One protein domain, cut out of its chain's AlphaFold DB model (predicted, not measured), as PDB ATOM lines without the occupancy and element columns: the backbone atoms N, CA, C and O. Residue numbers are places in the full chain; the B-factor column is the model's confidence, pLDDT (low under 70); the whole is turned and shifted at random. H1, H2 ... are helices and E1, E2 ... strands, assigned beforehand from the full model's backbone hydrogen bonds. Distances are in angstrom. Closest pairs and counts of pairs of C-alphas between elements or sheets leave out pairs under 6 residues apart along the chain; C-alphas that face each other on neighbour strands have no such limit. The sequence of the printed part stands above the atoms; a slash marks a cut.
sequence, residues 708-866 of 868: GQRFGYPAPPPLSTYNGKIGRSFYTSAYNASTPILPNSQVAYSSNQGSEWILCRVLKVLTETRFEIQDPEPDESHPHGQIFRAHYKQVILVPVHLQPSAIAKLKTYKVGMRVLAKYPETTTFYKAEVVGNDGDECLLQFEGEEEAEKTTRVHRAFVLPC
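What this domain is: This is residues 708 to 866 of the 868 residues of an uncharacterized protein of Pichia kudriavzevii (UniProt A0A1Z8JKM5). What shape? With little regular structure, two barrel-like lobes, neither closed, stand side by side: E1 to E5 and E6 to E10, joined through E2 and E7. What parts? The printed part has 159 residues, 61 in named elements, mostly strand, with H1 between E5 and E6. One branched antiparallel sheet holds two meanders, rows of hairpins, E1 to E4 and E6 to E9. It is compact, radius of gyration of the C-alphas 15.4 A, spanning 46 by 38 by 28 A.

How they stand to each other: Where do lobes meet? E2, residues 757 to 767, and E7, residues 828 to 838, are antiparallel neighbours, with N 829 and O 757 within hydrogen-bond range at 2.7 A. The helix? H1, residues 804 to 807, is not on the sheet.

Where its parts are: E2's length? From C-alpha 757 at (-12.622, 26.068, 30.035) it runs 21.7 A. And E7's? It runs 22.2 A to C-alpha 838 at (-25.235, 19.412, 9.945).

The domain as a whole: Any cut? The printed part has none. Low pLDDT? In the printed part 11 residues are under 70, among them 778 to 781.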
ATOM      1  N   GLY A 708     -15.951   8.980  22.855       80.62
ATOM      2  CA  GLY A 708     -14.893   8.906  23.859       80.62
ATOM      3  C   GLY A 708     -13.897   7.775  23.598       80.62
ATOM      4  O   GLY A 708     -12.701   7.999  23.721       80.62
ATOM      5  N   GLN A 709     -14.355   6.610  23.131       84.56
ATOM      6  CA  GLN A 709     -13.471   5.498  22.768       84.56
ATOM      7  C   GLN A 709     -12.629   5.812  21.521       84.56
ATOM      8  O   GLN A 709     -11.463   5.429  21.485       84.56
ATOM      9  N   ARG A 710     -13.168   6.551  20.536       83.81
ATOM     10  CA  ARG A 710     -12.394   7.025  19.368       83.81
ATOM     11  C   ARG A 710     -11.254   7.969  19.776       83.81
ATOM     12  O   ARG A 710     -10.188   7.913  19.184       83.81
ATOM     13  N   PHE A 711     -11.463   8.783  20.813       80.62
ATOM     14  CA  PHE A 711     -10.440   9.654  21.411       80.62
ATOM     15  C   PHE A 711      -9.641   8.992  22.557       80.62
ATOM     16  O   PHE A 711      -8.971   9.683  23.320       80.62
ATOM     17  N   GLY A 712      -9.722   7.665  22.727       82.19
ATOM     18  CA  GLY A 712      -8.985   6.932  23.766       82.19
ATOM     19  C   GLY A 712      -9.414   7.224  25.214       82.19
ATOM     20  O   GLY A 712      -8.763   6.769  26.155       82.19
ATOM     21  N   TYR A 713     -10.506   7.960  25.431       86.06
ATOM     22  CA  TYR A 713     -11.016   8.266  26.765       86.06
ATOM     23  C   TYR A 713     -11.573   6.995  27.428       86.06
ATOM     24  O   TYR A 713     -12.494   6.376  26.883       86.06
ATOM     25  N   PRO A 714     -11.088   6.610  28.624       85.62
ATOM     26  CA  PRO A 714     -11.606   5.443  29.328       85.62
ATOM     27  C   PRO A 714     -13.071   5.662  29.709       85.62
ATOM     28  O   PRO A 714     -13.460   6.758  30.117       85.62
ATOM     29  N   ALA A 715     -13.886   4.618  29.585       88.19
ATOM     30  CA  ALA A 715     -15.311   4.695  29.878       88.19
ATOM     31  C   ALA A 715     -15.585   4.885  31.388       88.19
ATOM     32  O   ALA A 715     -14.827   4.376  32.227       88.19
ATOM     33  N   PRO A 716     -16.674   5.583  31.762       91.75
ATOM     34  CA  PRO A 716     -17.187   5.580  33.125       91.75
ATOM     35  C   PRO A 716     -17.756   4.199  33.488       91.75
ATOM     36  O   PRO A 716     -18.148   3.438  32.597       91.75
ATOM     37  N   PRO A 717     -17.818   3.852  34.785       91.50
ATOM     38  CA  PRO A 717     -18.422   2.599  35.226       91.50
ATOM     39  C   PRO A 717     -19.925   2.560  34.880       91.50
ATOM     40  O   PRO A 717     -20.576   3.610  34.892       91.50
ATOM     41  N   PRO A 718     -20.510   1.377  34.600       89.94
ATOM     42  CA  PRO A 718     -21.939   1.262  34.319       89.94
ATOM     43  C   PRO A 718     -22.778   1.745  35.505       89.94
ATOM     44  O   PRO A 718     -22.575   1.307  36.636       89.94
ATOM     45  N   LEU A 719     -23.760   2.614  35.254       87.31
ATOM     46  CA  LEU A 719     -24.597   3.183  36.319       87.31
ATOM     47  C   LEU A 719     -25.374   2.106  37.103       87.31
ATOM     48  O   LEU A 719     -25.637   2.284  38.286       87.31
ATOM     49  N   SER A 720     -25.689   0.975  36.466       87.75
ATOM     50  CA  SER A 720     -26.358  -0.182  37.077       87.75
ATOM     51  C   SER A 720     -25.485  -1.001  38.036       87.75
ATOM     52  O   SER A 720     -26.027  -1.801  38.792       87.75
ATOM     53  N   THR A 721     -24.158  -0.828  38.019       87.88
ATOM     54  CA  THR A 721     -23.219  -1.534  38.914       87.88
ATOM     55  C   THR A 721     -22.380  -0.586  39.778       87.88
ATOM     56  O   THR A 721     -21.595  -1.033  40.617       87.88
ATOM     57  N   TYR A 722     -22.532   0.730  39.603       92.38
ATOM     58  CA  TYR A 722     -21.747   1.733  40.314       92.38
ATOM     59  C   TYR A 722     -22.373   2.131  41.659       92.38
ATOM     60  O   TYR A 722     -23.089   3.124  41.769       92.38
ATOM     61  N   ASN A 723     -22.000   1.415  42.720       91.12
ATOM     62  CA  ASN A 723     -22.397   1.712  44.107       91.12
ATOM     63  C   ASN A 723     -21.645   2.912  44.740       91.12
ATOM     64  O   ASN A 723     -21.579   3.038  45.962       91.12
ATOM     65  N   GLY A 724     -21.004   3.763  43.932       92.31
ATOM     66  CA  GLY A 724     -20.214   4.902  44.405       92.31
ATOM     67  C   GLY A 724     -20.990   6.222  44.439       92.31
ATOM     68  O   GLY A 724     -22.186   6.289  44.167       92.31
ATOM     69  N   LYS A 725     -20.294   7.317  44.768       95.31
ATOM     70  CA  LYS A 725     -20.906   8.653  44.805       95.31
ATOM     71  C   LYS A 725     -21.138   9.169  43.386       95.31
ATOM     72  O   LYS A 725     -20.192   9.294  42.616       95.31
ATOM     73  N   ILE A 726     -22.379   9.522  43.072       96.81
ATOM     74  CA  ILE A 726     -22.752  10.205  41.828       96.81
ATOM     75  C   ILE A 726     -22.683  11.718  42.066       96.81
ATOM     76  O   ILE A 726     -23.085  12.198  43.129       96.81
ATOM     77  N   GLY A 727     -22.162  12.473  41.098       96.94
ATOM     78  CA  GLY A 727     -22.152  13.936  41.127       96.94
ATOM     79  C   GLY A 727     -22.955  14.578  40.000       96.94
ATOM     80  O   GLY A 727     -23.391  13.909  39.061       96.94
ATOM     81  N   ARG A 728     -23.123  15.900  40.087       96.44
ATOM     82  CA  ARG A 728     -23.801  16.734  39.080       96.44
ATOM     83  C   ARG A 728     -23.029  18.019  38.779       96.44
ATOM     84  O   ARG A 728     -22.286  18.496  39.633       96.44
ATOM     85  N   SER A 729     -23.252  18.618  37.611       95.38
ATOM     86  CA  SER A 729     -22.924  20.027  37.355       95.38
ATOM     87  C   SER A 729     -23.982  20.952  37.967       95.38
ATOM     88  O   SER A 729     -25.141  20.576  38.142       95.38
ATOM     89  N   PHE A 730     -23.592  22.189  38.283       94.31
ATOM     90  CA  PHE A 730     -24.531  23.258  38.643       94.31
ATOM     91  C   PHE A 730     -25.349  23.709  37.427       94.31
ATOM     92  O   PHE A 730     -26.542  23.976  37.538       94.31
ATOM     93  N   TYR A 731     -24.702  23.768  36.263       92.38
ATOM     94  CA  TYR A 731     -25.333  24.124  35.001       92.38
ATOM     95  C   TYR A 731     -26.256  22.992  34.539       92.38
ATOM     96  O   TYR A 731     -25.800  21.875  34.284       92.38
ATOM     97  N   THR A 732     -27.547  23.298  34.438       91.44
ATOM     98  CA  THR A 732     -28.605  22.431  33.902       91.44
ATOM     99  C   THR A 732     -29.097  22.983  32.569       91.44
ATOM    100  O   THR A 732     -29.246  24.196  32.427       91.44
ATOM    101  N   SER A 733     -29.393  22.115  31.603       91.38
ATOM    102  CA  SER A 733     -29.804  22.521  30.258       91.38
ATOM    103  C   SER A 733     -30.820  21.543  29.670       91.38
ATOM    104  O   SER A 733     -30.760  20.347  29.930       91.38
ATOM    105  N   ALA A 734     -31.725  22.044  28.826       91.94
ATOM    106  CA  ALA A 734     -32.602  21.208  28.001       91.94
ATOM    107  C   ALA A 734     -31.876  20.589  26.784       91.94
ATOM    108  O   ALA A 734     -32.498  19.878  25.999       91.94
ATOM    109  N   TYR A 735     -30.586  20.898  26.606       93.06
ATOM    110  CA  TYR A 735     -29.748  20.440  25.496       93.06
ATOM    111  C   TYR A 735     -28.676  19.429  25.942       93.06
ATOM    112  O   TYR A 735     -28.380  18.498  25.198       93.06
ATOM    113  N   ASN A 736     -28.122  19.561  27.154       93.94
ATOM    114  CA  ASN A 736     -27.124  18.637  27.708       93.94
ATOM    115  C   ASN A 736     -27.492  18.261  29.155       93.94
ATOM    116  O   ASN A 736     -27.850  19.131  29.950       93.94
ATOM    117  N   ALA A 737     -27.355  16.978  29.501       92.62
ATOM    118  CA  ALA A 737     -27.581  16.481  30.857       92.62
ATOM    119  C   ALA A 737     -26.503  16.977  31.839       92.62
ATOM    120  O   ALA A 737     -25.327  17.063  31.494       92.62
ATOM    121  N   SER A 738     -26.902  17.257  33.082       93.69
ATOM    122  CA  SER A 738     -26.012  17.691  34.173       93.69
ATOM    123  C   SER A 738     -25.525  16.551  35.076       93.69
ATOM    124  O   SER A 738     -24.740  16.772  35.996       93.69
ATOM    125  N   THR A 739     -26.035  15.338  34.867       94.06
ATOM    126  CA  THR A 739     -25.891  14.165  35.737       94.06
ATOM    127  C   THR A 739     -26.154  12.897  34.904       94.06
ATOM    128  O   THR A 739     -26.943  12.984  33.957       94.06
ATOM    129  N   PRO A 740     -25.534  11.737  35.200       95.25
ATOM    130  CA  PRO A 740     -24.547  11.490  36.253       95.25
ATOM    131  C   PRO A 740     -23.123  11.896  35.849       95.25
ATOM    132  O   PRO A 740     -22.642  11.556  34.769       95.25
ATOM    133  N   ILE A 741     -22.416  12.568  36.759       96.69
ATOM    134  CA  ILE A 741     -20.956  12.697  36.715       96.69
ATOM    135  C   ILE A 741     -20.362  11.576  37.576       96.69
ATOM    136  O   ILE A 741     -20.667  11.472  38.766       96.69
ATOM    137  N   LEU A 742     -19.528  10.740  36.958       96.56
ATOM    138  CA  LEU A 742     -18.912   9.534  37.515       96.56
ATOM    139  C   LEU A 742     -17.378   9.604  37.365       96.56
ATOM    140  O   LEU A 742     -16.875  10.445  36.618       96.56
ATOM    141  N   PRO A 743     -16.601   8.714  38.010       96.25
ATOM    142  CA  PRO A 743     -15.209   8.484  37.621       96.25
ATOM    143  C   PRO A 743     -15.101   8.178  36.119       96.25
ATOM    144  O   PRO A 743     -15.958   7.505  35.554       96.25
ATOM    145  N   ASN A 744     -14.051   8.680  35.474       95.31
ATOM    146  CA  ASN A 744     -13.819   8.692  34.024       95.31
ATOM    147  C   ASN A 744     -14.839   9.468  33.161       95.31
ATOM    148  O   ASN A 744     -14.651   9.537  31.943       95.31
ATOM    149  N   SER A 745     -15.873  10.105  33.730       96.31
ATOM    150  CA  SER A 745     -16.649  11.109  32.985       96.31
ATOM    151  C   SER A 745     -15.722  12.223  32.496       96.31
ATOM    152  O   SER A 745     -14.850  12.676  33.237       96.31
ATOM    153  N   GLN A 746     -15.929  12.682  31.264       96.19
ATOM    154  CA  GLN A 746     -15.274  13.880  30.749       96.19
ATOM    155  C   GLN A 746     -16.100  15.114  31.125       96.19
ATOM    156  O   GLN A 746     -17.332  15.099  31.028       96.19
ATOM    157  N   VAL A 747     -15.433  16.174  31.575       96.75
ATOM    158  CA  VAL A 747     -16.046  17.442  31.981       96.75
ATOM    159  C   VAL A 747     -15.282  18.617  31.377       96.75
ATOM    160  O   VAL A 747     -14.057  18.614  31.362       96.75
ATOM    161  N   ALA A 748     -15.987  19.652  30.925       96.62
ATOM    162  CA  ALA A 748     -15.362  20.956  30.737       96.62
ATOM    163  C   ALA A 748     -15.209  21.592  32.122       96.62
ATOM    164  O   ALA A 748     -16.192  21.666  32.865       96.62
ATOM    165  N   TYR A 749     -14.000  22.019  32.476       95.75
ATOM    166  CA  TYR A 749     -13.658  22.603  33.770       95.75
ATOM    167  C   TYR A 749     -13.130  24.028  33.624       95.75
ATOM    168  O   TYR A 749     -12.313  24.283  32.748       95.75
ATOM    169  N   SER A 750     -13.520  24.933  34.525       93.00
ATOM    170  CA  SER A 750     -12.924  26.268  34.627       93.00
ATOM    171  C   SER A 750     -12.441  26.589  36.038       93.00
ATOM    172  O   SER A 750     -13.117  26.335  37.042       93.00
ATOM    173  N   SER A 751     -11.269  27.215  36.127       85.44
ATOM    174  CA  SER A 751     -10.827  27.883  37.352       85.44
ATOM    175  C   SER A 751     -11.777  29.041  37.703       85.44
ATOM    176  O   SER A 751     -12.479  29.565  36.843       85.44
ATOM    177  N   ASN A 752     -11.793  29.495  38.961       68.56
ATOM    178  CA  ASN A 752     -12.765  30.482  39.482       68.56
ATOM    179  C   ASN A 752     -12.671  31.909  38.872       68.56
ATOM    180  O   ASN A 752     -13.213  32.851  39.445       68.56
ATOM    181  N   GLN A 753     -11.983  32.087  37.740       62.53
ATOM    182  CA  GLN A 753     -11.956  33.321  36.945       62.53
ATOM    183  C   GLN A 753     -12.801  33.227  35.658       62.53
ATOM    184  O   GLN A 753     -13.042  34.255  35.035       62.53
ATOM    185  N   GLY A 754     -13.278  32.034  35.265       61.50
ATOM    186  CA  GLY A 754     -14.261  31.847  34.182       61.50
ATOM    187  C   GLY A 754     -13.786  32.174  32.759       61.50
ATOM    188  O   GLY A 754     -14.580  32.078  31.825       61.50
ATOM    189  N   SER A 755     -12.520  32.565  32.590       68.50
ATOM    190  CA  SER A 755     -11.921  33.025  31.331       68.50
ATOM    191  C   SER A 755     -11.604  31.912  30.334       68.50
ATOM    192  O   SER A 755     -11.429  32.189  29.155       68.50
ATOM    193  N   GLU A 756     -11.489  30.678  30.815       86.88
ATOM    194  CA  GLU A 756     -10.966  29.535  30.071       86.88
ATOM    195  C   GLU A 756     -11.617  28.257  30.604       86.88
ATOM    196  O   GLU A 756     -11.815  28.121  31.816       86.88
ATOM    197  N   TRP A 757     -11.984  27.342  29.707       94.06
ATOM    198  CA  TRP A 757     -12.622  26.068  30.035       94.06
ATOM    199  C   TRP A 757     -11.844  24.937  29.362       94.06
ATOM    200  O   TRP A 757     -11.694  24.957  28.151       94.06
ATOM    201  N   ILE A 758     -11.374  23.940  30.105       94.00
ATOM    202  CA  ILE A 758     -10.517  22.851  29.596       94.00
ATOM    203  C   ILE A 758     -11.176  21.477  29.757       94.00
ATOM    204  O   ILE A 758     -11.948  21.253  30.694       94.00
ATOM    205  N   LEU A 759     -10.895  20.544  28.844       95.12
ATOM    206  CA  LEU A 759     -11.430  19.179  28.869       95.12
ATOM    207  C   LEU A 759     -10.708  18.311  29.908       95.12
ATOM    208  O   LEU A 759      -9.674  17.726  29.619       95.12
ATOM    209  N   CYS A 760     -11.282  18.167  31.099       95.44
ATOM    210  CA  CYS A 760     -10.733  17.338  32.171       95.44
ATOM    211  C   CYS A 760     -11.462  15.993  32.316       95.44
ATOM    212  O   CYS A 760     -12.689  15.904  32.228       95.44
ATOM    213  N   ARG A 761     -10.715  14.954  32.692       95.19
ATOM    214  CA  ARG A 761     -11.245  13.662  33.147       95.19
ATOM    215  C   ARG A 761     -11.558  13.720  34.640       95.19
ATOM    216  O   ARG A 761     -10.722  14.129  35.440       95.19
ATOM    217  N   VAL A 762     -12.718  13.224  35.064       96.88
ATOM    218  CA  VAL A 762     -13.008  13.018  36.492       96.88
ATOM    219  C   VAL A 762     -12.240  11.801  37.007       96.88
ATOM    220  O   VAL A 762     -12.437  10.689  36.522       96.88
ATOM    221  N   LEU A 763     -11.397  11.988  38.023       95.62
ATOM    222  CA  LEU A 763     -10.746  10.890  38.743       95.62
ATOM    223  C   LEU A 763     -11.648  10.343  39.852       95.62
ATOM    224  O   LEU A 763     -11.790   9.130  39.998       95.62
ATOM    225  N   LYS A 764     -12.267  11.229  40.644       96.19
ATOM    226  CA  LYS A 764     -13.016  10.839  41.845       96.19
ATOM    227  C   LYS A 764     -14.158  11.803  42.146       96.19
ATOM    228  O   LYS A 764     -13.975  13.017  42.176       96.19
ATOM    229  N   VAL A 765     -15.330  11.256  42.456       97.50
ATOM    230  CA  VAL A 765     -16.448  12.021  43.021       97.50
ATOM    231  C   VAL A 765     -16.295  12.023  44.545       97.50
ATOM    232  O   VAL A 765     -16.407  10.986  45.198       97.50
ATOM    233  N   LEU A 766     -15.986  13.184  45.125       95.88
ATOM    234  CA  LEU A 766     -15.747  13.342  46.566       95.88
ATOM    235  C   LEU A 766     -17.070  13.534  47.321       95.88
ATOM    236  O   LEU A 766     -17.301  12.916  48.365       95.88
ATOM    237  N   THR A 767     -17.952  14.356  46.752       95.44
ATOM    238  CA  THR A 767     -19.365  14.532  47.122       95.44
ATOM    239  C   THR A 767     -20.171  14.797  45.850       95.44
ATOM    240  O   THR A 767     -19.591  15.026  44.793       95.44
ATOM    241  N   GLU A 768     -21.498  14.858  45.953       95.75
ATOM    242  CA  GLU A 768     -22.383  15.220  44.834       95.75
ATOM    243  C   GLU A 768     -22.006  16.561  44.148       95.75
ATOM    244  O   GLU A 768     -22.323  16.780  42.978       95.75
ATOM    245  N   THR A 769     -21.287  17.446  44.860       97.00
ATOM    246  CA  THR A 769     -20.874  18.784  44.397       97.00
ATOM    247  C   THR A 769     -19.357  19.023  44.357       97.00
ATOM    248  O   THR A 769     -18.931  20.161  44.121       97.00
ATOM    249  N   ARG A 770     -18.525  18.004  44.622       97.31
ATOM    250  CA  ARG A 770     -17.054  18.116  44.686       97.31
ATOM    251  C   ARG A 770     -16.372  16.972  43.950       97.31
ATOM    252  O   ARG A 770     -16.643  15.804  44.224       97.31
ATOM    253  N   PHE A 771     -15.412  17.325  43.107       97.69
ATOM    254  CA  PHE A 771     -14.709  16.405  42.223       97.69
ATOM    255  C   PHE A 771     -13.199  16.547  42.377       97.69
ATOM    256  O   PHE A 771     -12.685  17.639  42.607       97.69
ATOM    257  N   GLU A 772     -12.498  15.438  42.210       96.88
ATOM    258  CA  GLU A 772     -11.079  15.400  41.880       96.88
ATOM    259  C   GLU A 772     -10.997  15.083  40.387       96.88
ATOM    260  O   GLU A 772     -11.544  14.072  39.933       96.88
ATOM    261  N   ILE A 773     -10.401  15.988  39.619       95.69
ATOM    262  CA  ILE A 773     -10.341  15.934  38.156       95.69
ATOM    263  C   ILE A 773      -8.895  16.093  37.694       95.69
ATOM    264  O   ILE A 773      -8.070  16.634  38.425       95.69
ATOM    265  N   GLN A 774      -8.607  15.637  36.485       94.06
ATOM    266  CA  GLN A 774      -7.294  15.657  35.861       94.06
ATOM    267  C   GLN A 774      -7.421  16.268  34.469       94.06
ATOM    268  O   GLN A 774      -8.195  15.774  33.647       94.06
ATOM    269  N   ASP A 775      -6.660  17.323  34.222       90.69
ATOM    270  CA  ASP A 775      -6.363  17.792  32.872       90.69
ATOM    271  C   ASP A 775      -5.480  16.738  32.173       90.69
ATOM    272  O   ASP A 775      -4.505  16.296  32.786       90.69
ATOM    273  N   PRO A 776      -5.831  16.243  30.973       77.56
ATOM    274  CA  PRO A 776      -5.008  15.295  30.232       77.56
ATOM    275  C   PRO A 776      -3.760  15.926  29.592       77.56
ATOM    276  O   PRO A 776      -2.874  15.165  29.204       77.56
ATOM    277  N   GLU A 777      -3.662  17.254  29.462       78.44
ATOM    278  CA  GLU A 777      -2.467  17.890  28.899       78.44
ATOM    279  C   GLU A 777      -1.299  17.899  29.912       78.44
ATOM    280  O   GLU A 777      -1.475  18.265  31.080       78.44
ATOM    281  N   PRO A 778      -0.084  17.473  29.509       69.69
ATOM    282  CA  PRO A 778       1.063  17.397  30.407       69.69
ATOM    283  C   PRO A 778       1.706  18.776  30.619       69.69
ATOM    284  O   PRO A 778       2.529  19.225  29.823       69.69
ATOM    285  N   ASP A 779       1.381  19.425  31.737       69.88
ATOM    286  CA  ASP A 779       2.058  20.647  32.187       69.88
ATOM    287  C   ASP A 779       3.563  20.415  32.451       69.88
ATOM    288  O   ASP A 779       4.005  19.345  32.882       69.88
ATOM    289  N   GLU A 780       4.355  21.475  32.286       65.88
ATOM    290  CA  GLU A 780       5.791  21.520  32.553       65.88
ATOM    291  C   GLU A 780       6.191  21.066  33.971       65.88
ATOM    292  O   GLU A 780       7.338  20.641  34.157       65.88
ATOM    293  N   SER A 781       5.288  21.154  34.956       68.19
ATOM    294  CA  SER A 781       5.481  20.648  36.325       68.19
ATOM    295  C   SER A 781       4.754  19.323  36.605       68.19
ATOM    296  O   SER A 781       5.037  18.690  37.627       68.19
ATOM    297  N   HIS A 782       3.851  18.886  35.721       70.25
ATOM    298  CA  HIS A 782       2.978  17.722  35.893       70.25
ATOM    299  C   HIS A 782       2.924  16.867  34.605       70.25
ATOM    300  O   HIS A 782       1.936  16.913  33.874       70.25
ATOM    301  N   PRO A 783       3.922  15.996  34.342       63.75
ATOM    302  CA  PRO A 783       3.977  15.166  33.126       63.75
ATOM    303  C   PRO A 783       2.886  14.080  33.035       63.75
ATOM    304  O   PRO A 783       2.810  13.356  32.047       63.75
ATOM    305  N   HIS A 784       2.041  13.950  34.062       65.19
ATOM    306  CA  HIS A 784       0.831  13.121  34.060       65.19
ATOM    307  C   HIS A 784      -0.455  13.968  34.064       65.19
ATOM    308  O   HIS A 784      -1.510  13.457  34.429       65.19
ATOM    309  N   GLY A 785      -0.370  15.253  33.717       78.94
ATOM    310  CA  GLY A 785      -1.488  16.188  33.756       78.94
ATOM    311  C   GLY A 785      -1.773  16.765  35.144       78.94
ATOM    312  O   GLY A 785      -1.471  16.152  36.177       78.94
ATOM    313  N   GLN A 786      -2.329  17.979  35.191       86.12
ATOM    314  CA  GLN A 786      -2.590  18.677  36.452       86.12
ATOM    315  C   GLN A 786      -3.888  18.183  37.113       86.12
ATOM    316  O   GLN A 786      -4.943  18.099  36.484       86.12
ATOM    317  N   ILE A 787      -3.823  17.875  38.414       92.44
ATOM    318  CA  ILE A 787      -4.987  17.446  39.205       92.44
ATOM    319  C   ILE A 787      -5.597  18.645  39.938       92.44
ATOM    320  O   ILE A 787      -4.924  19.317  40.725       92.44
ATOM    321  N   PHE A 788      -6.896  18.871  39.740       92.19
ATOM    322  CA  PHE A 788      -7.667  19.939  40.374       92.19
ATOM    323  C   PHE A 788      -8.757  19.385  41.301       92.19
ATOM    324  O   PHE A 788      -9.353  18.334  41.056       92.19
ATOM    325  N   ARG A 789      -9.080  20.141  42.358       95.25
ATOM    326  CA  ARG A 789     -10.276  19.917  43.187       95.25
ATOM    327  C   ARG A 789     -11.371  20.887  42.759       95.25
ATOM    328  O   ARG A 789     -11.353  22.050  43.152       95.25
ATOM    329  N   ALA A 790     -12.309  20.402  41.954       95.56
ATOM    330  CA  ALA A 790     -13.332  21.216  41.313       95.56
ATOM    331  C   ALA A 790     -14.673  21.205  42.063       95.56
ATOM    332  O   ALA A 790     -15.089  20.214  42.673       95.56
ATOM    333  N   HIS A 791     -15.378  22.331  41.986       96.12
ATOM    334  CA  HIS A 791     -16.747  22.504  42.462       96.12
ATOM    335  C   HIS A 791     -17.764  22.214  41.343       96.12
ATOM    336  O   HIS A 791     -17.469  22.454  40.179       96.12
ATOM    337  N   TYR A 792     -19.003  21.813  41.656       95.69
ATOM    338  CA  TYR A 792     -20.065  21.679  40.635       95.69
ATOM    339  C   TYR A 792     -20.373  22.959  39.834       95.69
ATOM    340  O   TYR A 792     -20.869  22.870  38.715       95.69
ATOM    341  N   LYS A 793     -20.040  24.145  40.366       94.31
ATOM    342  CA  LYS A 793     -20.091  25.432  39.641       94.31
ATOM    343  C   LYS A 793     -18.925  25.663  38.671       94.31
ATOM    344  O   LYS A 793     -18.923  26.660  37.971       94.31
ATOM    345  N   GLN A 794     -17.943  24.771  38.653       94.62
ATOM    346  CA  GLN A 794     -16.752  24.844  37.812       94.62
ATOM    347  C   GLN A 794     -16.709  23.739  36.753       94.62
ATOM    348  O   GLN A 794     -15.744  23.695  36.004       94.62
ATOM    349  N   VAL A 795     -17.693  22.829  36.705       95.69
ATOM    350  CA  VAL A 795     -17.710  21.695  35.766       95.69
ATOM    351  C   VAL A 795     -19.028  21.589  35.003       95.69
ATOM    352  O   VAL A 795     -20.100  21.834  35.559       95.69
ATOM    353  N   ILE A 796     -18.944  21.167  33.740       96.31
ATOM    354  CA  ILE A 796     -20.076  20.812  32.872       96.31
ATOM    355  C   ILE A 796     -19.803  19.426  32.276       96.31
ATOM    356  O   ILE A 796     -18.707  19.174  31.785       96.31
ATOM    357  N   LEU A 797     -20.784  18.519  32.318       97.00
ATOM    358  CA  LEU A 797     -20.654  17.159  31.783       97.00
ATOM    359  C   LEU A 797     -20.565  17.160  30.246       97.00
ATOM    360  O   LEU A 797     -21.422  17.735  29.571       97.00
ATOM    361  N   VAL A 798     -19.557  16.474  29.696       96.62
ATOM    362  CA  VAL A 798     -19.355  16.318  28.247       96.62
ATOM    363  C   VAL A 798     -19.882  14.940  27.807       96.62
ATOM    364  O   VAL A 798     -19.314  13.918  28.200       96.62
ATOM    365  N   PRO A 799     -20.946  14.858  26.985       93.81
ATOM    366  CA  PRO A 799     -21.612  13.597  26.625       93.81
ATOM    367  C   PRO A 799     -20.855  12.687  25.629       93.81
ATOM    368  O   PRO A 799     -21.470  11.823  25.009       93.81
ATOM    369  N   VAL A 800     -19.527  12.803  25.494       90.75
ATOM    370  CA  VAL A 800     -18.702  11.955  24.599       90.75
ATOM    371  C   VAL A 800     -18.786  10.456  24.887       90.75
ATOM    372  O   VAL A 800     -18.457   9.662  24.013       90.75
ATOM    373  N   HIS A 801     -19.214  10.061  26.089       88.62
ATOM    374  CA  HIS A 801     -19.374   8.656  26.484       88.62
ATOM    375  C   HIS A 801     -20.734   8.048  26.114       88.62
ATOM    376  O   HIS A 801     -20.967   6.868  26.368       88.62
ATOM    377  N   LEU A 802     -21.639   8.823  25.509       87.94
ATOM    378  CA  LEU A 802     -22.882   8.286  24.963       87.94
ATOM    379  C   LEU A 802     -22.623   7.481  23.675       87.94
ATOM    380  O   LEU A 802     -21.620   7.645  22.976       87.94
ATOM    381  N   GLN A 803     -23.547   6.581  23.356       85.94
ATOM    382  CA  GLN A 803     -23.583   5.895  22.063       85.94
ATOM    383  C   GLN A 803     -24.000   6.878  20.954       85.94
ATOM    384  O   GLN A 803     -24.833   7.744  21.234       85.94
ATOM    385  N   PRO A 804     -23.506   6.762  19.704       86.31
ATOM    386  CA  PRO A 804     -23.839   7.711  18.631       86.31
ATOM    387  C   PRO A 804     -25.353   7.902  18.432       86.31
ATOM    388  O   PRO A 804     -25.847   9.024  18.402       86.31
ATOM    389  N   SER A 805     -26.126   6.813  18.475       87.00
ATOM    390  CA  SER A 805     -27.598   6.823  18.389       87.00
ATOM    391  C   SER A 805     -28.327   7.439  19.597       87.00
ATOM    392  O   SER A 805     -29.551   7.584  19.566       87.00
ATOM    393  N   ALA A 806     -27.609   7.793  20.666       87.38
ATOM    394  CA  ALA A 806     -28.090   8.613  21.779       87.38
ATOM    395  C   ALA A 806     -27.602  10.073  21.683       87.38
ATOM    396  O   ALA A 806     -28.233  10.957  22.256       87.38
ATOM    397  N   ILE A 807     -26.527  10.337  20.933       87.56
ATOM    398  CA  ILE A 807     -25.993  11.681  20.661       87.56
ATOM    399  C   ILE A 807     -26.830  12.373  19.584       87.56
ATOM    400  O   ILE A 807     -27.280  13.490  19.819       87.56
ATOM    401  N   ALA A 808     -27.206  11.650  18.526       86.31
ATOM    402  CA  ALA A 808     -28.206  12.077  17.543       86.31
ATOM    403  C   ALA A 808     -29.619  12.305  18.142       86.31
ATOM    404  O   ALA A 808     -30.500  12.858  17.490       86.31
ATOM    405  N   LYS A 809     -29.856  11.877  19.395       88.06
ATOM    406  CA  LYS A 809     -31.085  12.150  20.170       88.06
ATOM    407  C   LYS A 809     -30.938  13.318  21.152       88.06
ATOM    408  O   LYS A 809     -31.918  13.687  21.800       88.06
ATOM    409  N   LEU A 810     -29.746  13.904  21.294       89.69
ATOM    410  CA  LEU A 810     -29.577  15.142  22.050       89.69
ATOM    411  C   LEU A 810     -30.247  16.281  21.289       89.69
ATOM    412  O   LEU A 810     -30.063  16.437  20.086       89.69
ATOM    413  N   LYS A 811     -30.986  17.125  22.007       92.25
ATOM    414  CA  LYS A 811     -31.658  18.275  21.406       92.25
ATOM    415  C   LYS A 811     -30.637  19.179  20.704       92.25
ATOM    416  O   LYS A 811     -29.681  19.639  21.335       92.25
ATOM    417  N   THR A 812     -30.852  19.451  19.424       93.81
ATOM    418  CA  THR A 812     -30.064  20.396  18.626       93.81
ATOM    419  C   THR A 812     -30.161  21.802  19.224       93.81
ATOM    420  O   THR A 812     -31.247  22.223  19.631       93.81
ATOM    421  N   TYR A 813     -29.041  22.523  19.318       95.19
ATOM    422  CA  TYR A 813     -29.069  23.949  19.662       95.19
ATOM    423  C   TYR A 813     -29.717  24.742  18.518       95.19
ATOM    424  O   TYR A 813     -29.687  24.302  17.376       95.19
ATOM    425  N   LYS A 814     -30.336  25.890  18.811       94.75
ATOM    426  CA  LYS A 814     -30.876  26.762  17.758       94.75
ATOM    427  C   LYS A 814     -29.786  27.681  17.211       94.75
ATOM    428  O   LYS A 814     -28.896  28.071  17.963       94.75
ATOM    429  N   VAL A 815     -29.930  28.092  15.954       95.62
ATOM    430  CA  VAL A 815     -29.170  29.207  15.370       95.62
ATOM    431  C   VAL A 815     -29.325  30.465  16.241       95.62
ATOM    432  O   VAL A 815     -30.392  30.681  16.823       95.62
ATOM    433  N   GLY A 816     -28.252  31.245  16.389       93.81
ATOM    434  CA  GLY A 816     -28.183  32.417  17.271       93.81
ATOM    435  C   GLY A 816     -28.064  32.086  18.768       93.81
ATOM    436  O   GLY A 816     -28.169  32.969  19.618       93.81
ATOM    437  N   MET A 817     -27.885  30.812  19.145       95.25
ATOM    438  CA  MET A 817     -27.589  30.457  20.536       95.25
ATOM    439  C   MET A 817     -26.095  30.516  20.822       95.25
ATOM    440  O   MET A 817     -25.309  29.822  20.181       95.25
ATOM    441  N   ARG A 818     -25.724  31.234  21.887       95.25
ATOM    442  CA  ARG A 818     -24.381  31.138  22.460       95.25
ATOM    443  C   ARG A 818     -24.187  29.831  23.220       95.25
ATOM    444  O   ARG A 818     -24.980  29.463  24.093       95.25
ATOM    445  N   VAL A 819     -23.099  29.152  22.895       95.81
ATOM    446  CA  VAL A 819     -22.674  27.857  23.425       95.81
ATOM    447  C   VAL A 819     -21.231  27.942  23.920       95.81
ATOM    448  O   VAL A 819     -20.506  28.894  23.637       95.81
ATOM    449  N   LEU A 820     -20.823  26.937  24.689       96.00
ATOM    450  CA  LEU A 820     -19.433  26.687  25.048       96.00
ATOM    451  C   LEU A 820     -18.998  25.432  24.282       96.00
ATOM    452  O   LEU A 820     -19.586  24.369  24.474       96.00
ATOM    453  N   ALA A 821     -18.020  25.546  23.388       96.75
ATOM    454  CA  ALA A 821     -17.670  24.485  22.449       96.75
ATOM    455  C   ALA A 821     -16.163  24.236  22.404       96.75
ATOM    456  O   ALA A 821     -15.373  25.177  22.444       96.75
ATOM    457  N   LYS A 822     -15.765  22.964  22.320       95.88
ATOM    458  CA  LYS A 822     -14.363  22.572  22.140       95.88
ATOM    459  C   LYS A 822     -13.883  23.050  20.765       95.88
ATOM    460  O   LYS A 822     -14.500  22.678  19.767       95.88
ATOM    461  N   TYR A 823     -12.805  23.831  20.701       93.69
ATOM    462  CA  TYR A 823     -12.197  24.184  19.412       93.69
ATOM    463  C   TYR A 823     -11.452  22.956  18.844       93.69
ATOM    464  O   TYR A 823     -10.882  22.194  19.638       93.69
ATOM    465  N   PRO A 824     -11.465  22.710  17.517       90.50
ATOM    466  CA  PRO A 824     -10.786  21.564  16.911       90.50
ATOM    467  C   PRO A 824      -9.335  21.396  17.379       90.50
ATOM    468  O   PRO A 824      -8.644  22.372  17.656       90.50
ATOM    469  N   GLU A 825      -8.900  20.140  17.486       84.56
ATOM    470  CA  GLU A 825      -7.540  19.694  17.864       84.56
ATOM    471  C   GLU A 825      -7.040  20.065  19.280       84.56
ATOM    472  O   GLU A 825      -6.310  19.278  19.878       84.56
ATOM    473  N   THR A 826      -7.498  21.167  19.881       90.56
ATOM    474  CA  THR A 826      -7.185  21.574  21.271       90.56
ATOM    475  C   THR A 826      -7.879  20.696  22.326       90.56
ATOM    476  O   THR A 826      -8.719  19.858  21.992       90.56
ATOM    477  N   THR A 827      -7.618  20.907  23.623       91.19
ATOM    478  CA  THR A 827      -8.527  20.469  24.713       91.19
ATOM    479  C   THR A 827      -9.440  21.581  25.249       91.19
ATOM    480  O   THR A 827     -10.341  21.304  26.049       91.19
ATOM    481  N   THR A 828      -9.261  22.821  24.793       93.06
ATOM    482  CA  THR A 828      -9.938  24.010  25.326       93.06
ATOM    483  C   THR A 828     -11.308  24.240  24.681       93.06
ATOM    484  O   THR A 828     -11.526  24.046  23.482       93.06
ATOM    485  N   PHE A 829     -12.258  24.674  25.503       95.31
ATOM    486  CA  PHE A 829     -13.577  25.137  25.113       95.31
ATOM    487  C   PHE A 829     -13.627  26.663  25.123       95.31
ATOM    488  O   PHE A 829     -13.305  27.309  26.123       95.31
ATOM    489  N   TYR A 830     -14.130  27.220  24.030       94.12
ATOM    490  CA  TYR A 830     -14.311  28.649  23.828       94.12
ATOM    491  C   TYR A 830     -15.796  28.962  23.645       94.12
ATOM    492  O   TYR A 830     -16.621  28.074  23.399       94.12
ATOM    493  N   LYS A 831     -16.158  30.234  23.803       94.38
ATOM    494  CA  LYS A 831     -17.512  30.695  23.498       94.38
ATOM    495  C   LYS A 831     -17.704  30.728  21.989       94.38
ATOM    496  O   LYS A 831     -16.800  31.130  21.262       94.38
ATOM    497  N   ALA A 832     -18.880  30.322  21.536       95.25
ATOM    498  CA  ALA A 832     -19.251  30.365  20.132       95.25
ATOM    499  C   ALA A 832     -20.744  30.649  19.975       95.25
ATOM    500  O   ALA A 832     -21.531  30.367  20.883       95.25
ATOM    501  N   GLU A 833     -21.139  31.154  18.813       95.88
ATOM    502  CA  GLU A 833     -22.535  31.239  18.398       95.88
ATOM    503  C   GLU A 833     -22.850  30.134  17.383       95.88
ATOM    504  O   GLU A 833     -22.028  29.782  16.534       95.88
ATOM    505  N   VAL A 834     -24.029  29.523  17.504       96.75
ATOM    506  CA  VAL A 834     -24.490  28.490  16.568       96.75
ATOM    507  C   VAL A 834     -24.984  29.167  15.293       96.75
ATOM    508  O   VAL A 834     -25.990  29.871  15.324       96.75
ATOM    509  N   VAL A 835     -24.307  28.911  14.176       95.88
ATOM    510  CA  VAL A 835     -24.692  29.378  12.832       95.88
ATOM    511  C   VAL A 835     -25.607  28.357  12.149       95.88
ATOM    512  O   VAL A 835     -26.534  28.722  11.432       95.88
ATOM    513  N   GLY A 836     -25.404  27.064  12.417       94.38
ATOM    514  CA  GLY A 836     -26.202  25.985  11.835       94.38
ATOM    515  C   GLY A 836     -25.912  24.616  12.445       94.38
ATOM    516  O   GLY A 836     -25.136  24.481  13.394       94.38
ATOM    517  N   ASN A 837     -26.534  23.578  11.892       93.19
ATOM    518  CA  ASN A 837     -26.364  22.191  12.322       93.19
ATOM    519  C   ASN A 837     -26.389  21.267  11.106       93.19
ATOM    520  O   ASN A 837     -27.256  21.411  10.247       93.19
ATOM    521  N   ASP A 838     -25.452  20.326  11.064       89.94
ATOM    522  CA  ASP A 838     -25.235  19.412   9.945       89.94
ATOM    523  C   ASP A 838     -25.139  17.984  10.500       89.94
ATOM    524  O   ASP A 838     -24.096  17.544  10.986       89.94
ATOM    525  N   GLY A 839     -26.287  17.302  10.564       86.81
ATOM    526  CA  GLY A 839     -26.424  15.993  11.206       86.81
ATOM    527  C   GLY A 839     -25.973  15.991  12.674       86.81
ATOM    528  O   GLY A 839     -26.588  16.623  13.533       86.81
ATOM    529  N   ASP A 840     -24.895  15.255  12.949       86.62
ATOM    530  CA  ASP A 840     -24.258  15.135  14.267       86.62
ATOM    531  C   ASP A 840     -23.262  16.283  14.576       86.62
ATOM    532  O   ASP A 840     -22.654  16.312  15.656       86.62
ATOM    533  N   GLU A 841     -23.084  17.247  13.668       92.81
ATOM    534  CA  GLU A 841     -22.224  18.423  13.826       92.81
ATOM    535  C   GLU A 841     -23.010  19.724  14.055       92.81
ATOM    536  O   GLU A 841     -24.164  19.898  13.660       92.81
ATOM    537  N   CYS A 842     -22.362  20.677  14.718       94.88
ATOM    538  CA  CYS A 842     -22.804  22.062  14.817       94.88
ATOM    539  C   CYS A 842     -21.839  22.934  14.008       94.88
ATOM    540  O   CYS A 842     -20.625  22.795  14.150       94.88
ATOM    541  N   LEU A 843     -22.383  23.833  13.191       96.00
ATOM    542  CA  LEU A 843     -21.631  24.889  12.522       96.00
ATOM    543  C   LEU A 843     -21.584  26.075  13.483       96.00
ATOM    544  O   LEU A 843     -22.629  26.634  13.830       96.00
ATOM    545  N   LEU A 844     -20.391  26.396  13.973       96.44
ATOM    546  CA  LEU A 844     -20.167  27.369  15.037       96.44
ATOM    547  C   LEU A 844     -19.247  28.493  14.565       96.44
ATOM    548  O   LEU A 844     -18.255  28.228  13.895       96.44
ATOM    549  N   GLN A 845     -19.533  29.718  14.984       95.44
ATOM    550  CA  GLN A 845     -18.621  30.854  14.862       95.44
ATOM    551  C   GLN A 845     -18.038  31.156  16.245       95.44
ATOM    552  O   GLN A 845     -18.804  31.375  17.187       95.44
ATOM    553  N   PHE A 846     -16.713  31.133  16.408       94.38
ATOM    554  CA  PHE A 846     -16.093  31.341  17.720       94.38
ATOM    555  C   PHE A 846     -15.947  32.833  18.070       94.38
ATOM    556  O   PHE A 846     -15.646  33.670  17.220       94.38
ATOM    557  N   GLU A 847     -16.157  33.186  19.346       90.81
ATOM    558  CA  GLU A 847     -15.956  34.559  19.831       90.81
ATOM    559  C   GLU A 847     -14.458  34.919  19.765       90.81
ATOM    560  O   GLU A 847     -13.672  34.456  20.594       90.81
ATOM    561  N   GLY A 848     -14.077  35.780  18.814       83.06
ATOM    562  CA  GLY A 848     -12.722  36.339  18.704       83.06
ATOM    563  C   GLY A 848     -11.858  35.815  17.552       83.06
ATOM    564  O   GLY A 848     -10.657  36.069  17.565       83.06
ATOM    565  N   GLU A 849     -12.424  35.111  16.567       82.06
ATOM    566  CA  GLU A 849     -11.716  34.842  15.304       82.06
ATOM    567  C   GLU A 849     -11.594  36.132  14.466       82.06
ATOM    568  O   GLU A 849     -12.524  36.937  14.422       82.06
ATOM    569  N   GLU A 850     -10.444  36.345  13.816       73.56
ATOM    570  CA  GLU A 850     -10.159  37.568  13.035       73.56
ATOM    571  C   GLU A 850     -10.962  37.641  11.720       73.56
ATOM    572  O   GLU A 850     -11.176  38.718  11.168       73.56
ATOM    573  N   GLU A 851     -11.439  36.493  11.233       81.94
ATOM    574  CA  GLU A 851     -12.236  36.346  10.017       81.94
ATOM    575  C   GLU A 851     -13.732  36.291  10.373       81.94
ATOM    576  O   GLU A 851     -14.244  35.284  10.866       81.94
ATOM    577  N   ALA A 852     -14.437  37.402  10.136       64.38
ATOM    578  CA  ALA A 852     -15.759  37.695  10.705       64.38
ATOM    579  C   ALA A 852     -16.934  36.808  10.230       64.38
ATOM    580  O   ALA A 852     -18.053  36.996  10.704       64.38
ATOM    581  N   GLU A 853     -16.697  35.838   9.344       73.56
ATOM    582  CA  GLU A 853     -17.696  34.865   8.865       73.56
ATOM    583  C   GLU A 853     -17.199  33.406   8.932       73.56
ATOM    584  O   GLU A 853     -17.870  32.491   8.451       73.56
ATOM    585  N   LYS A 854     -16.037  33.149   9.548       87.38
ATOM    586  CA  LYS A 854     -15.464  31.801   9.620       87.38
ATOM    587  C   LYS A 854     -16.364  30.856  10.425       87.38
ATOM    588  O   LYS A 854     -16.572  31.029  11.626       87.38
ATOM    589  N   THR A 855     -16.869  29.810   9.768       92.44
ATOM    590  CA  THR A 855     -17.665  28.754  10.411       92.44
ATOM    591  C   THR A 855     -16.841  27.492  10.632       92.44
ATOM    592  O   THR A 855     -16.327  26.896   9.684       92.44
ATOM    593  N   THR A 856     -16.784  27.029  11.874       94.75
ATOM    594  CA  THR A 856     -16.059  25.829  12.294       94.75
ATOM    595  C   THR A 856     -17.031  24.690  12.617       94.75
ATOM    596  O   THR A 856     -17.984  24.859  13.383       94.75
ATOM    597  N   ARG A 857     -16.784  23.503  12.050       95.62
ATOM    598  CA  ARG A 857     -17.523  22.266  12.352       95.62
ATOM    599  C   ARG A 857     -17.101  21.709  13.712       95.62
ATOM    600  O   ARG A 857     -15.921  21.444  13.937       95.62
ATOM    601  N   VAL A 858     -18.058  21.513  14.621       95.19
ATOM    602  CA  VAL A 858     -17.825  20.888  15.935       95.19
ATOM    603  C   VAL A 858     -18.898  19.841  16.221       95.19
ATOM    604  O   VAL A 858     -20.086  20.148  16.322       95.19
ATOM    605  N   HIS A 859     -18.482  18.587  16.408       94.88
ATOM    606  CA  HIS A 859     -19.380  17.475  16.722       94.88
ATOM    607  C   HIS A 859     -20.199  17.752  17.998       94.88
ATOM    608  O   HIS A 859     -19.652  18.080  19.057       94.88
ATOM    609  N   ARG A 860     -21.524  17.568  17.911       94.56
ATOM    610  CA  ARG A 860     -22.554  17.896  18.916       94.56
ATOM    611  C   ARG A 860     -22.231  17.470  20.354       94.56
ATOM    612  O   ARG A 860     -22.685  18.127  21.294       94.56
ATOM    613  N   ALA A 861     -21.457  16.403  20.545       94.81
ATOM    614  CA  ALA A 861     -21.039  15.917  21.860       94.81
ATOM    615  C   ALA A 861     -20.097  16.869  22.622       94.81
ATOM    616  O   ALA A 861     -20.057  16.824  23.851       94.81
ATOM    617  N   PHE A 862     -19.371  17.737  21.916       96.25
ATOM    618  CA  PHE A 862     -18.479  18.749  22.491       96.25
ATOM    619  C   PHE A 862     -19.112  20.149  22.574       96.25
ATOM    620  O   PHE A 862     -18.431  21.106  22.936       96.25
ATOM    621  N   VAL A 863     -20.408  20.275  22.269       96.44
ATOM    622  CA  VAL A 863     -21.153  21.540  22.347       96.44
ATOM    623  C   VAL A 863     -21.996  21.558  23.622       96.44
ATOM    624  O   VAL A 863     -22.849  20.689  23.851       96.44
ATOM    625  N   LEU A 864     -21.723  22.534  24.485       96.44
ATOM    626  CA  LEU A 864     -22.206  22.639  25.860       96.44
ATOM    627  C   LEU A 864     -23.013  23.936  26.068       96.44
ATOM    628  O   LEU A 864     -22.817  24.910  25.337       96.44
ATOM    629  N   PRO A 865     -23.901  24.002  27.079       93.81
ATOM    630  CA  PRO A 865     -24.569  25.251  27.433       93.81
ATOM    631  C   PRO A 865     -23.543  26.284  27.914       93.81
ATOM    632  O   PRO A 865     -22.749  25.990  28.809       93.81
ATOM    633  N   CYS A 866     -23.583  27.495  27.359       91.00
ATOM    634  CA  CYS A 866     -22.714  28.577  27.814       91.00
ATOM    635  C   CYS A 866     -23.112  29.027  29.238       91.00
ATOM    636  O   CYS A 866     -24.301  29.273  29.486       91.00
TER     637      CYS A 866